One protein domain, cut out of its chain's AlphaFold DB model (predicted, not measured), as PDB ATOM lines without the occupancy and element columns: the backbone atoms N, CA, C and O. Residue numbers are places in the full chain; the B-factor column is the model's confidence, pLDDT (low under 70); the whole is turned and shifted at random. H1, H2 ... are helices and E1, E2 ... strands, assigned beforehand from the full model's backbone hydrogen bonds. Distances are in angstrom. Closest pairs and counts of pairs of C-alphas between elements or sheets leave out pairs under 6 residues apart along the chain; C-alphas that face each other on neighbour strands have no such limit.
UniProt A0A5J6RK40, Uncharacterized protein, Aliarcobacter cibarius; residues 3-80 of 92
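What this domain is: This is residues 3 to 80 of the 92 residues of an uncharacterized protein of Aliarcobacter cibarius (UniProt A0A5J6RK40). One twisted sheet of four strands has two helices over one face: H2 runs along the strands near the edge strand E2, and H3 crosses them near the other edge strand, E1. A third helix, H1, sits beside H2 and only grazes the sheet, and a long link leads from H3 back to E2. The printed part has 78 residues, with three named helices and four named strands in the order E1 H1 H2 H3 E2 E3 E4. The sheet runs E1 E4 E3 E2, antiparallel throughout, and the class is mixed, helices and strands. The whole is compact and rounded, with a radius of gyration of the C-alphas of 11.5 A and spans of 30 by 24 by 22 A.

Where its parts are: E1 is residues 3 to 5, beginning at C-alpha 3 at (92.914, -27.790, -62.239). H1 is residues 7 to 14, 10.7 A long, and H2 is residues 19 to 28, 14.2 A. H3, the longest helix, is residues 31 to 44, 19.9 A from C-alpha 31 at (89.624, -14.649, -49.158) to C-alpha 44. E2 is residues 56 to 62, 16.7 A; E3 is residues 65 to 70, 16.5 A; E4 is residues 75 to 79, 13.1 A, ending at C-alpha 79 at (87.726, -21.749, -59.849).

How they stand to each other: E1 and E4 are antiparallel neighbours at 140 degrees, with N 3 and O 77 within hydrogen-bond range at 2.8 A. E2, E3 and E4 form a meander, each strand the antiparallel neighbour of the one before; E2 and E3 are a hairpin, and so are E3 and E4. N 67 and O 60 are 2.7 A apart, and N 78 and O 66 are 2.7 A apart, both within range. From edge to edge the strands' lines turn by 77 degrees. H2 and H3 lie on the same face of the sheet and make two layers with it, helices on one face. H2 has a height over the sheet of 9.7 A and runs along the strands, at 0 degrees to E2 on the local plane; their closest C-alphas, of Glu 23 and Phe 60, are 6.8 A apart. H3 has a height of 9.6 A and runs across the strands, at 85 degrees to E1 on the local plane; their closest C-alphas, of Val 3 and Cys 42, are 6.4 A apart. H2 and H3 are close but not clearly touching, the closest C-alphas, of Leu 26 and Leu 34, being 7.4 A apart. H1 and H2 only just touch, with 3 pairs of C-alphas within 8 A, the closest those of Phe 14 and Ala 25 at 6.7 A. In H1, H2 and H3 every O i to N i+4 pair is within hydrogen-bond range.

The domain as a whole: The C-alphas farthest apart, of Ser 32 and Arg 54, are 30.6 A from each other. The printed part has no cut. The link from H3 to E2, 11 residues, is long; the others are tight. The mean pLDDT of the printed part is 79.9, and residues 44 to 46 and 49 to 50 are under 70.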
ATOM      1  N   VAL A   3      91.518 -27.336 -62.275       83.50
ATOM      2  CA  VAL A   3      92.914 -27.790 -62.239       83.50
ATOM      3  C   VAL A   3      93.076 -28.999 -61.325       83.50
ATOM      4  O   VAL A   3      92.377 -29.132 -60.318       83.50
ATOM      5  N   CYS A   4      94.001 -29.894 -61.677       82.88
ATOM      6  CA  CYS A   4      94.418 -30.986 -60.800       82.88
ATOM      7  C   CYS A   4      95.519 -30.468 -59.886       82.88
ATOM      8  O   CYS A   4      96.561 -30.029 -60.366       82.88
ATOM      9  N   VAL A   5      95.300 -30.533 -58.578       80.25
ATOM     10  CA  VAL A   5      96.253 -30.042 -57.586       80.25
ATOM     11  C   VAL A   5      96.799 -31.202 -56.773       80.25
ATOM     12  O   VAL A   5      96.091 -32.140 -56.407       80.25
ATOM     13  N   ASN A   6      98.094 -31.151 -56.469       82.19
ATOM     14  CA  ASN A   6      98.700 -32.168 -55.627       82.19
ATOM     15  C   ASN A   6      98.215 -31.992 -54.178       82.19
ATOM     16  O   ASN A   6      98.494 -30.966 -53.547       82.19
ATOM     17  N   LYS A   7      97.512 -33.007 -53.654       80.62
ATOM     18  CA  LYS A   7      96.965 -32.987 -52.291       80.62
ATOM     19  C   LYS A   7      98.039 -32.719 -51.238       80.62
ATOM     20  O   LYS A   7      97.795 -31.948 -50.323       80.62
ATOM     21  N   GLU A   8      99.234 -33.294 -51.390       82.06
ATOM     22  CA  GLU A   8     100.320 -33.162 -50.416       82.06
ATOM     23  C   GLU A   8     100.862 -31.731 -50.386       82.06
ATOM     24  O   GLU A   8     101.147 -31.199 -49.314       82.06
ATOM     25  N   SER A   9     100.943 -31.073 -51.546       81.81
ATOM     26  CA  SER A   9     101.365 -29.672 -51.636       81.81
ATOM     27  C   SER A   9     100.367 -28.731 -50.963       81.81
ATOM     28  O   SER A   9     100.778 -27.848 -50.215       81.81
ATOM     29  N   ILE A  10      99.062 -28.930 -51.184       81.88
ATOM     30  CA  ILE A  10      98.013 -28.134 -50.525       81.88
ATOM     31  C   ILE A  10      98.010 -28.403 -49.021       81.88
ATOM     32  O   ILE A  10      98.054 -27.471 -48.225       81.88
ATOM     33  N   TYR A  11      98.041 -29.669 -48.618       85.75
ATOM     34  CA  TYR A  11      98.075 -30.065 -47.214       85.75
ATOM     35  C   TYR A  11      99.285 -29.476 -46.492       85.75
ATOM     36  O   TYR A  11      99.139 -28.883 -45.426       85.75
ATOM     37  N   SER A  12     100.463 -29.507 -47.115       84.88
ATOM     38  CA  SER A  12     101.661 -28.877 -46.563       84.88
ATOM     39  C   SER A  12     101.578 -27.348 -46.518       84.88
ATOM     40  O   SER A  12     102.172 -26.754 -45.619       84.88
ATOM     41  N   LEU A  13     100.892 -26.702 -47.466       83.50
ATOM     42  CA  LEU A  13     100.737 -25.246 -47.498       83.50
ATOM     43  C   LEU A  13      99.820 -24.761 -46.368       83.50
ATOM     44  O   LEU A  13     100.137 -23.791 -45.683       83.50
ATOM     45  N   PHE A  14      98.698 -25.454 -46.168       83.31
ATOM     46  CA  PHE A  14      97.720 -25.133 -45.128       83.31
ATOM     47  C   PHE A  14      98.045 -25.785 -43.773       83.31
ATOM     48  O   PHE A  14      97.429 -25.438 -42.768       83.31
ATOM     49  N   GLY A  15      99.029 -26.688 -43.722       83.62
ATOM     50  CA  GLY A  15      99.440 -27.398 -42.508       83.62
ATOM     51  C   GLY A  15      98.379 -28.373 -41.993       83.62
ATOM     52  O   GLY A  15      98.156 -28.443 -40.786       83.62
ATOM     53  N   VAL A  16      97.701 -29.074 -42.901       87.44
ATOM     54  CA  VAL A  16      96.570 -29.971 -42.612       87.44
ATOM     55  C   VAL A  16      96.844 -31.382 -43.124       87.44
ATOM     56  O   VAL A  16      97.544 -31.544 -44.114       87.44
ATOM     57  N   ASP A  17      96.269 -32.395 -42.478       83.00
ATOM     58  CA  ASP A  17      96.469 -33.811 -42.836       83.00
ATOM     59  C   ASP A  17      95.213 -34.483 -43.428       83.00
ATOM     60  O   ASP A  17      95.286 -35.598 -43.938       83.00
ATOM     61  N   ASP A  18      94.055 -33.820 -43.353       84.00
ATOM     62  CA  ASP A  18      92.754 -34.366 -43.748       84.00
ATOM     63  C   ASP A  18      91.903 -33.317 -44.479       84.00
ATOM     64  O   ASP A  18      92.033 -32.115 -44.221       84.00
ATOM     65  N   PHE A  19      91.002 -33.772 -45.355       83.19
ATOM     66  CA  PHE A  19      90.127 -32.896 -46.136       83.19
ATOM     67  C   PHE A  19      89.237 -32.029 -45.238       83.19
ATOM     68  O   PHE A  19      89.128 -30.833 -45.473       83.19
ATOM     69  N   VAL A  20      88.710 -32.566 -44.134       83.62
ATOM     70  CA  VAL A  20      87.885 -31.798 -43.181       83.62
ATOM     71  C   VAL A  20      88.690 -30.676 -42.517       83.62
ATOM     72  O   VAL A  20      88.187 -29.580 -42.243       83.62
ATOM     73  N   SER A  21      89.976 -30.932 -42.260       85.88
ATOM     74  CA  SER A  21      90.883 -29.915 -41.719       85.88
ATOM     75  C   SER A  21      91.206 -28.853 -42.767       85.88
ATOM     76  O   SER A  21      91.280 -27.676 -42.421       85.88
ATOM     77  N   LEU A  22      91.338 -29.245 -44.040       85.00
ATOM     78  CA  LEU A  22      91.486 -28.318 -45.158       85.00
ATOM     79  C   LEU A  22      90.252 -27.416 -45.296       85.00
ATOM     80  O   LEU A  22      90.414 -26.203 -45.361       85.00
ATOM     81  N   GLU A  23      89.041 -27.977 -45.264       83.94
ATOM     82  CA  GLU A  23      87.786 -27.208 -45.293       83.94
ATOM     83  C   GLU A  23      87.755 -26.167 -44.168       83.94
ATOM     84  O   GLU A  23      87.468 -24.994 -44.395       83.94
ATOM     85  N   THR A  24      88.142 -26.572 -42.957       84.94
ATOM     86  CA  THR A  24      88.203 -25.667 -41.801       84.94
ATOM     87  C   THR A  24      89.280 -24.592 -41.972       84.94
ATOM     88  O   THR A  24      89.061 -23.435 -41.614       84.94
ATOM     89  N   ALA A  25      90.452 -24.942 -42.506       85.25
ATOM     90  CA  ALA A  25      91.538 -23.995 -42.752       85.25
ATOM     91  C   ALA A  25      91.154 -22.957 -43.814       85.25
ATOM     92  O   ALA A  25      91.436 -21.772 -43.643       85.25
ATOM     93  N   LEU A  26      90.467 -23.393 -44.869       83.44
ATOM     94  CA  LEU A  26      89.932 -22.540 -45.924       83.44
ATOM     95  C   LEU A  26      88.818 -21.628 -45.401       83.44
ATOM     96  O   LEU A  26      88.820 -20.434 -45.688       83.44
ATOM     97  N   ASP A  27      87.930 -22.128 -44.543       83.56
ATOM     98  CA  ASP A  27      86.899 -21.299 -43.905       83.56
ATOM     99  C   ASP A  27      87.502 -20.191 -43.019       83.56
ATOM    100  O   ASP A  27      86.975 -19.083 -42.931       83.56
ATOM    101  N   ASN A  28      88.664 -20.459 -42.411       84.31
ATOM    102  CA  ASN A  28      89.373 -19.505 -41.557       84.31
ATOM    103  C   ASN A  28      90.352 -18.585 -42.307       84.31
ATOM    104  O   ASN A  28      90.798 -17.585 -41.730       84.31
ATOM    105  N   ILE A  29      90.724 -18.894 -43.553       83.75
ATOM    106  CA  ILE A  29      91.672 -18.068 -44.301       83.75
ATOM    107  C   ILE A  29      90.977 -16.834 -44.881       83.75
ATOM    108  O   ILE A  29      89.810 -16.855 -45.271       83.75
ATOM    109  N   ALA A  30      91.708 -15.724 -44.958       82.31
ATOM    110  CA  ALA A  30      91.191 -14.538 -45.622       82.31
ATOM    111  C   ALA A  30      91.021 -14.810 -47.130       82.31
ATOM    112  O   ALA A  30      91.945 -15.342 -47.754       82.31
ATOM    113  N   PRO A  31      89.909 -14.376 -47.749       76.75
ATOM    114  CA  PRO A  31      89.624 -14.649 -49.158       76.75
ATOM    115  C   PRO A  31      90.706 -14.115 -50.109       76.75
ATOM    116  O   PRO A  31      90.993 -14.744 -51.115       76.75
ATOM    117  N   SER A  32      91.385 -13.015 -49.765       78.75
ATOM    118  CA  SER A  32      92.498 -12.478 -50.562       78.75
ATOM    119  C   SER A  32      93.750 -13.364 -50.566       78.75
ATOM    120  O   SER A  32      94.475 -13.403 -51.557       78.75
ATOM    121  N   LEU A  33      94.027 -14.057 -49.457       80.81
ATOM    122  CA  LEU A  33      95.124 -15.023 -49.367       80.81
ATOM    123  C   LEU A  33      94.767 -16.307 -50.109       80.81
ATOM    124  O   LEU A  33      95.625 -16.876 -50.781       80.81
ATOM    125  N   LEU A  34      93.505 -16.728 -50.012       80.25
ATOM    126  CA  LEU A  34      92.994 -17.866 -50.760       80.25
ATOM    127  C   LEU A  34      93.184 -17.661 -52.264       80.25
ATOM    128  O   LEU A  34      93.784 -18.507 -52.919       80.25
ATOM    129  N   ASP A  35      92.776 -16.491 -52.761       77.06
ATOM    130  CA  ASP A  35      92.971 -16.054 -54.143       77.06
ATOM    131  C   ASP A  35      94.433 -16.152 -54.583       77.06
ATOM    132  O   ASP A  35      94.745 -16.731 -55.621       77.06
ATOM    133  N   TYR A  36      95.348 -15.621 -53.768       82.38
ATOM    134  CA  TYR A  36      96.773 -15.630 -54.080       82.38
ATOM    135  C   TYR A  36      97.321 -17.055 -54.217       82.38
ATOM    136  O   TYR A  36      97.979 -17.373 -55.207       82.38
ATOM    137  N   HIS A  37      97.025 -17.919 -53.245       80.50
ATOM    138  CA  HIS A  37      97.493 -19.302 -53.260       80.50
ATOM    139  C   HIS A  37      96.862 -20.106 -54.393       80.50
ATOM    140  O   HIS A  37      97.555 -20.857 -55.070       80.50
ATOM    141  N   PHE A  38      95.563 -19.946 -54.628       77.38
ATOM    142  CA  PHE A  38      94.850 -20.716 -55.641       77.38
ATOM    143  C   PHE A  38      95.229 -20.275 -57.049       77.38
ATOM    144  O   PHE A  38      95.350 -21.124 -57.927       77.38
ATOM    145  N   LYS A  39      95.512 -18.986 -57.258       74.94
ATOM    146  CA  LYS A  39      96.066 -18.483 -58.517       74.94
ATOM    147  C   LYS A  39      97.474 -19.016 -58.781       74.94
ATOM    148  O   LYS A  39      97.755 -19.410 -59.907       74.94
ATOM    149  N   ASP A  40      98.323 -19.089 -57.756       78.75
ATOM    150  CA  ASP A  40      99.658 -19.697 -57.857       78.75
ATOM    151  C   ASP A  40      99.581 -21.200 -58.174       78.75
ATOM    152  O   ASP A  40     100.280 -21.684 -59.067       78.75
ATOM    153  N   PHE A  41      98.660 -21.929 -57.531       74.44
ATOM    154  CA  PHE A  41      98.384 -23.322 -57.882       74.44
ATOM    155  C   PHE A  41      97.885 -23.456 -59.313       74.44
ATOM    156  O   PHE A  41      98.327 -24.357 -60.013       74.44
ATOM    157  N   CYS A  42      96.994 -22.574 -59.752       70.25
ATOM    158  CA  CYS A  42      96.433 -22.590 -61.094       70.25
ATOM    159  C   CYS A  42      97.505 -22.379 -62.176       70.25
ATOM    160  O   CYS A  42      97.508 -23.087 -63.177       70.25
ATOM    161  N   ASP A  43      98.453 -21.466 -61.946       70.00
ATOM    162  CA  ASP A  43      99.565 -21.185 -62.867       70.00
ATOM    163  C   ASP A  43     100.571 -22.352 -62.939       70.00
ATOM    164  O   ASP A  43     101.126 -22.647 -63.997       70.00
ATOM    165  N   ASN A  44     100.770 -23.061 -61.821       66.50
ATOM    166  CA  ASN A  44     101.704 -24.188 -61.719       66.50
ATOM    167  C   ASN A  44     101.075 -25.568 -61.979       66.50
ATOM    168  O   ASN A  44     101.799 -26.569 -61.986       66.50
ATOM    169  N   SER A  45      99.756 -25.653 -62.163       69.31
ATOM    170  CA  SER A  45      99.033 -26.923 -62.301       69.31
ATOM    171  C   SER A  45      98.449 -27.092 -63.694       69.31
ATOM    172  O   SER A  45      98.072 -26.134 -64.364       69.31
ATOM    173  N   GLU A  46      98.346 -28.342 -64.138       68.38
ATOM    174  CA  GLU A  46      97.743 -28.644 -65.432       68.38
ATOM    175  C   GLU A  46      96.216 -28.487 -65.358       68.38
ATOM    176  O   GLU A  46      95.543 -29.081 -64.504       68.38
ATOM    177  N   GLU A  47      95.666 -27.684 -66.271       70.88
ATOM    178  CA  GLU A  47      94.223 -27.563 -66.455       70.88
ATOM    179  C   GLU A  47      93.638 -28.917 -66.863       70.88
ATOM    180  O   GLU A  47      94.073 -29.562 -67.822       70.88
ATOM    181  N   VAL A  48      92.608 -29.344 -66.141       72.88
ATOM    182  CA  VAL A  48      91.909 -30.593 -66.411       72.88
ATOM    183  C   VAL A  48      90.703 -30.278 -67.277       72.88
ATOM    184  O   VAL A  48      89.654 -29.851 -66.799       72.88
ATOM    185  N   SER A  49      90.828 -30.543 -68.576       59.62
ATOM    186  CA  SER A  49      89.738 -30.325 -69.536       59.62
ATOM    187  C   SER A  49      88.549 -31.277 -69.331       59.62
ATOM    188  O   SER A  49      87.463 -31.028 -69.849       59.62
ATOM    189  N   PHE A  50      88.748 -32.389 -68.613       59.34
ATOM    190  CA  PHE A  50      87.723 -33.402 -68.360       59.34
ATOM    191  C   PHE A  50      87.725 -33.832 -66.895       59.34
ATOM    192  O   PHE A  50      88.532 -34.656 -66.474       59.34
ATOM    193  N   PHE A  51      86.787 -33.280 -66.128       72.38
ATOM    194  CA  PHE A  51      86.575 -33.625 -64.729       72.38
ATOM    195  C   PHE A  51      85.255 -34.387 -64.562       72.38
ATOM    196  O   PHE A  51      84.182 -33.890 -64.923       72.38
ATOM    197  N   ASN A  52      85.318 -35.616 -64.048       72.25
ATOM    198  CA  ASN A  52      84.144 -36.468 -63.893       72.25
ATOM    199  C   ASN A  52      83.512 -36.288 -62.509       72.25
ATOM    200  O   ASN A  52      83.846 -36.989 -61.560       72.25
ATOM    201  N   LYS A  53      82.501 -35.417 -62.417       74.38
ATOM    202  CA  LYS A  53      81.772 -35.128 -61.164       74.38
ATOM    203  C   LYS A  53      81.092 -36.353 -60.513       74.38
ATOM    204  O   LYS A  53      80.572 -36.233 -59.411       74.38
ATOM    205  N   ARG A  54      81.048 -37.524 -61.172       75.75
ATOM    206  CA  ARG A  54      80.522 -38.780 -60.591       75.75
ATOM    207  C   ARG A  54      81.518 -39.529 -59.710       75.75
ATOM    208  O   ARG A  54      81.079 -40.371 -58.934       75.75
ATOM    209  N   GLU A  55      82.812 -39.281 -59.873       78.25
ATOM    210  CA  GLU A  55      83.880 -39.959 -59.120       78.25
ATOM    211  C   GLU A  55      84.336 -39.146 -57.896       78.25
ATOM    212  O   GLU A  55      85.176 -39.584 -57.112       78.25
ATOM    213  N   VAL A  56      83.677 -38.007 -57.676       82.56
ATOM    214  CA  VAL A  56      83.841 -37.151 -56.506       82.56
ATOM    215  C   VAL A  56      83.231 -37.817 -55.280       82.56
ATOM    216  O   VAL A  56      82.042 -38.143 -55.253       82.56
ATOM    217  N   GLU A  57      84.057 -37.990 -54.258       83.69
ATOM    218  CA  GLU A  57      83.653 -38.427 -52.928       83.69
ATOM    219  C   GLU A  57      83.190 -37.232 -52.090       83.69
ATOM    220  O   GLU A  57      82.095 -37.261 -51.530       83.69
ATOM    221  N   ASN A  58      83.994 -36.164 -52.052       83.00
ATOM    222  CA  ASN A  58      83.700 -34.953 -51.291       83.00
ATOM    223  C   ASN A  58      83.864 -33.706 -52.155       83.00
ATOM    224  O   ASN A  58      84.746 -33.620 -53.005       83.00
ATOM    225  N   SER A  59      83.012 -32.718 -51.916       84.38
ATOM    226  CA  SER A  59      83.075 -31.424 -52.586       84.38
ATOM    227  C   SER A  59      82.905 -30.318 -51.562       84.38
ATOM    228  O   SER A  59      81.925 -30.330 -50.818       84.38
ATOM    229  N   PHE A  60      83.808 -29.349 -51.579       84.31
ATOM    230  CA  PHE A  60      83.758 -28.175 -50.728       84.31
ATOM    231  C   PHE A  60      83.714 -26.923 -51.589       84.31
ATOM    232  O   PHE A  60      84.610 -26.697 -52.394       84.31
ATOM    233  N   SER A  61      82.684 -26.098 -51.423       81.50
ATOM    234  CA  SER A  61      82.544 -24.832 -52.144       81.50
ATOM    235  C   SER A  61      82.633 -23.659 -51.178       81.50
ATOM    236  O   SER A  61      81.832 -23.575 -50.244       81.50
ATOM    237  N   GLN A  62      83.536 -22.721 -51.442       76.75
ATOM    238  CA  GLN A  62      83.688 -21.485 -50.690       76.75
ATOM    239  C   GLN A  62      83.855 -20.296 -51.639       76.75
ATOM    240  O   GLN A  62      84.871 -20.142 -52.314       76.75
ATOM    241  N   GLY A  63      82.847 -19.420 -51.660       73.25
ATOM    242  CA  GLY A  63      82.842 -18.243 -52.528       73.25
ATOM    243  C   GLY A  63      82.921 -18.636 -54.003       73.25
ATOM    244  O   GLY A  63      82.009 -19.282 -54.511       73.25
ATOM    245  N   SER A  64      84.016 -18.249 -54.658       76.00
ATOM    246  CA  SER A  64      84.305 -18.529 -56.073       76.00
ATOM    247  C   SER A  64      85.140 -19.797 -56.292       76.00
ATOM    248  O   SER A  64      85.532 -20.096 -57.416       76.00
ATOM    249  N   TYR A  65      85.434 -20.549 -55.233       81.44
ATOM    250  CA  TYR A  65      86.294 -21.725 -55.286       81.44
ATOM    251  C   TYR A  65      85.527 -22.973 -54.893       81.44
ATOM    252  O   TYR A  65      84.826 -22.989 -53.885       81.44
ATOM    253  N   THR A  66      85.703 -24.042 -55.657       85.06
ATOM    254  CA  THR A  66      85.156 -25.355 -55.342       85.06
ATOM    255  C   THR A  66      86.259 -26.396 -55.410       85.06
ATOM    256  O   THR A  66      86.834 -26.649 -56.460       85.06
ATOM    257  N   LEU A  67      86.569 -27.011 -54.279       85.69
ATOM    258  CA  LEU A  67      87.456 -28.158 -54.189       85.69
ATOM    259  C   LEU A  67      86.656 -29.443 -54.325       85.69
ATOM    260  O   LEU A  67      85.585 -29.594 -53.740       85.69
ATOM    261  N   PHE A  68      87.218 -30.395 -55.046       87.25
ATOM    262  CA  PHE A  68      86.683 -31.732 -55.179       87.25
ATOM    263  C   PHE A  68      87.746 -32.751 -54.799       87.25
ATOM    264  O   PHE A  68      88.895 -32.649 -55.219       87.25
ATOM    265  N   LEU A  69      87.344 -33.747 -54.025       85.69
ATOM    266  CA  LEU A  69      88.145 -34.904 -53.679       85.69
ATOM    267  C   LEU A  69      87.498 -36.138 -54.303       85.69
ATOM    268  O   LEU A  69      86.340 -36.444 -54.018       85.69
ATOM    269  N   ASP A  70      88.245 -36.845 -55.140       84.94
ATOM    270  CA  ASP A  70      87.817 -38.103 -55.754       84.94
ATOM    271  C   ASP A  70      88.081 -39.315 -54.848       84.94
ATOM    272  O   ASP A  70      88.978 -39.290 -54.005       84.94
ATOM    273  N   TYR A  71      87.401 -40.438 -55.113       80.69
ATOM    274  CA  TYR A  71      87.651 -41.730 -54.436       80.69
ATOM    275  C   TYR A  71      89.084 -42.267 -54.601       80.69
ATOM    276  O   TYR A  71      89.509 -43.160 -53.871       80.69
ATOM    277  N   ASN A  72      89.829 -41.756 -55.583       80.81
ATOM    278  CA  ASN A  72      91.245 -42.073 -55.790       80.81
ATOM    279  C   ASN A  72      92.182 -41.142 -54.999       80.81
ATOM    280  O   ASN A  72      93.381 -41.116 -55.264       80.81
ATOM    281  N   GLU A  73      91.636 -40.348 -54.075       78.00
ATOM    282  CA  GLU A  73      92.353 -39.336 -53.300       78.00
ATOM    283  C   GLU A  73      93.040 -38.272 -54.175       78.00
ATOM    284  O   GLU A  73      94.068 -37.715 -53.794       78.00
ATOM    285  N   ASN A  74      92.493 -37.994 -55.360       82.44
ATOM    286  CA  ASN A  74      92.945 -36.883 -56.194       82.44
ATOM    287  C   ASN A  74      92.158 -35.629 -55.821       82.44
ATOM    288  O   ASN A  74      90.942 -35.695 -55.643       82.44
ATOM    289  N   LEU A  75      92.865 -34.505 -55.704       84.25
ATOM    290  CA  LEU A  75      92.286 -33.222 -55.339       84.25
ATOM    291  C   LEU A  75      92.194 -32.341 -56.587       84.25
ATOM    292  O   LEU A  75      93.172 -32.140 -57.308       84.25
ATOM    293  N   PHE A  76      91.010 -31.804 -56.829       85.94
ATOM    294  CA  PHE A  76      90.732 -30.918 -57.945       85.94
ATOM    295  C   PHE A  76      90.222 -29.597 -57.418       85.94
ATOM    296  O   PHE A  76      89.461 -29.549 -56.454       85.94
ATOM    297  N   LEU A  77      90.632 -28.524 -58.073       84.00
ATOM    298  CA  LEU A  77      90.199 -27.184 -57.745       84.00
ATOM    299  C   LEU A  77      89.490 -26.586 -58.955       84.00
ATOM    300  O   LEU A  77      90.090 -26.377 -60.005       84.00
ATOM    301  N   GLU A  78      88.206 -26.316 -58.796       84.12
ATOM    302  CA  GLU A  78      87.392 -25.530 -59.708       84.12
ATOM    303  C   GLU A  78      87.355 -24.090 -59.211       84.12
ATOM    304  O   GLU A  78      86.928 -23.795 -58.099       84.12
ATOM    305  N   ILE A  79      87.836 -23.185 -60.047       78.94
ATOM    306  CA  ILE A  79      87.726 -21.749 -59.849       78.94
ATOM    307  C   ILE A  79      86.574 -21.301 -60.738       78.94
ATOM    308  O   ILE A  79      86.662 -21.389 -61.971       78.94
ATOM    309  N   ASP A  80      85.480 -20.870 -60.120       72.25
ATOM    310  CA  ASP A  80      84.418 -20.147 -60.806       72.25
ATOM    311  C   ASP A  80      84.951 -18.735 -61.038       72.25
ATOM    312  O   ASP A  80      84.847 -17.840 -60.199       72.25
TER     313      ASP A  80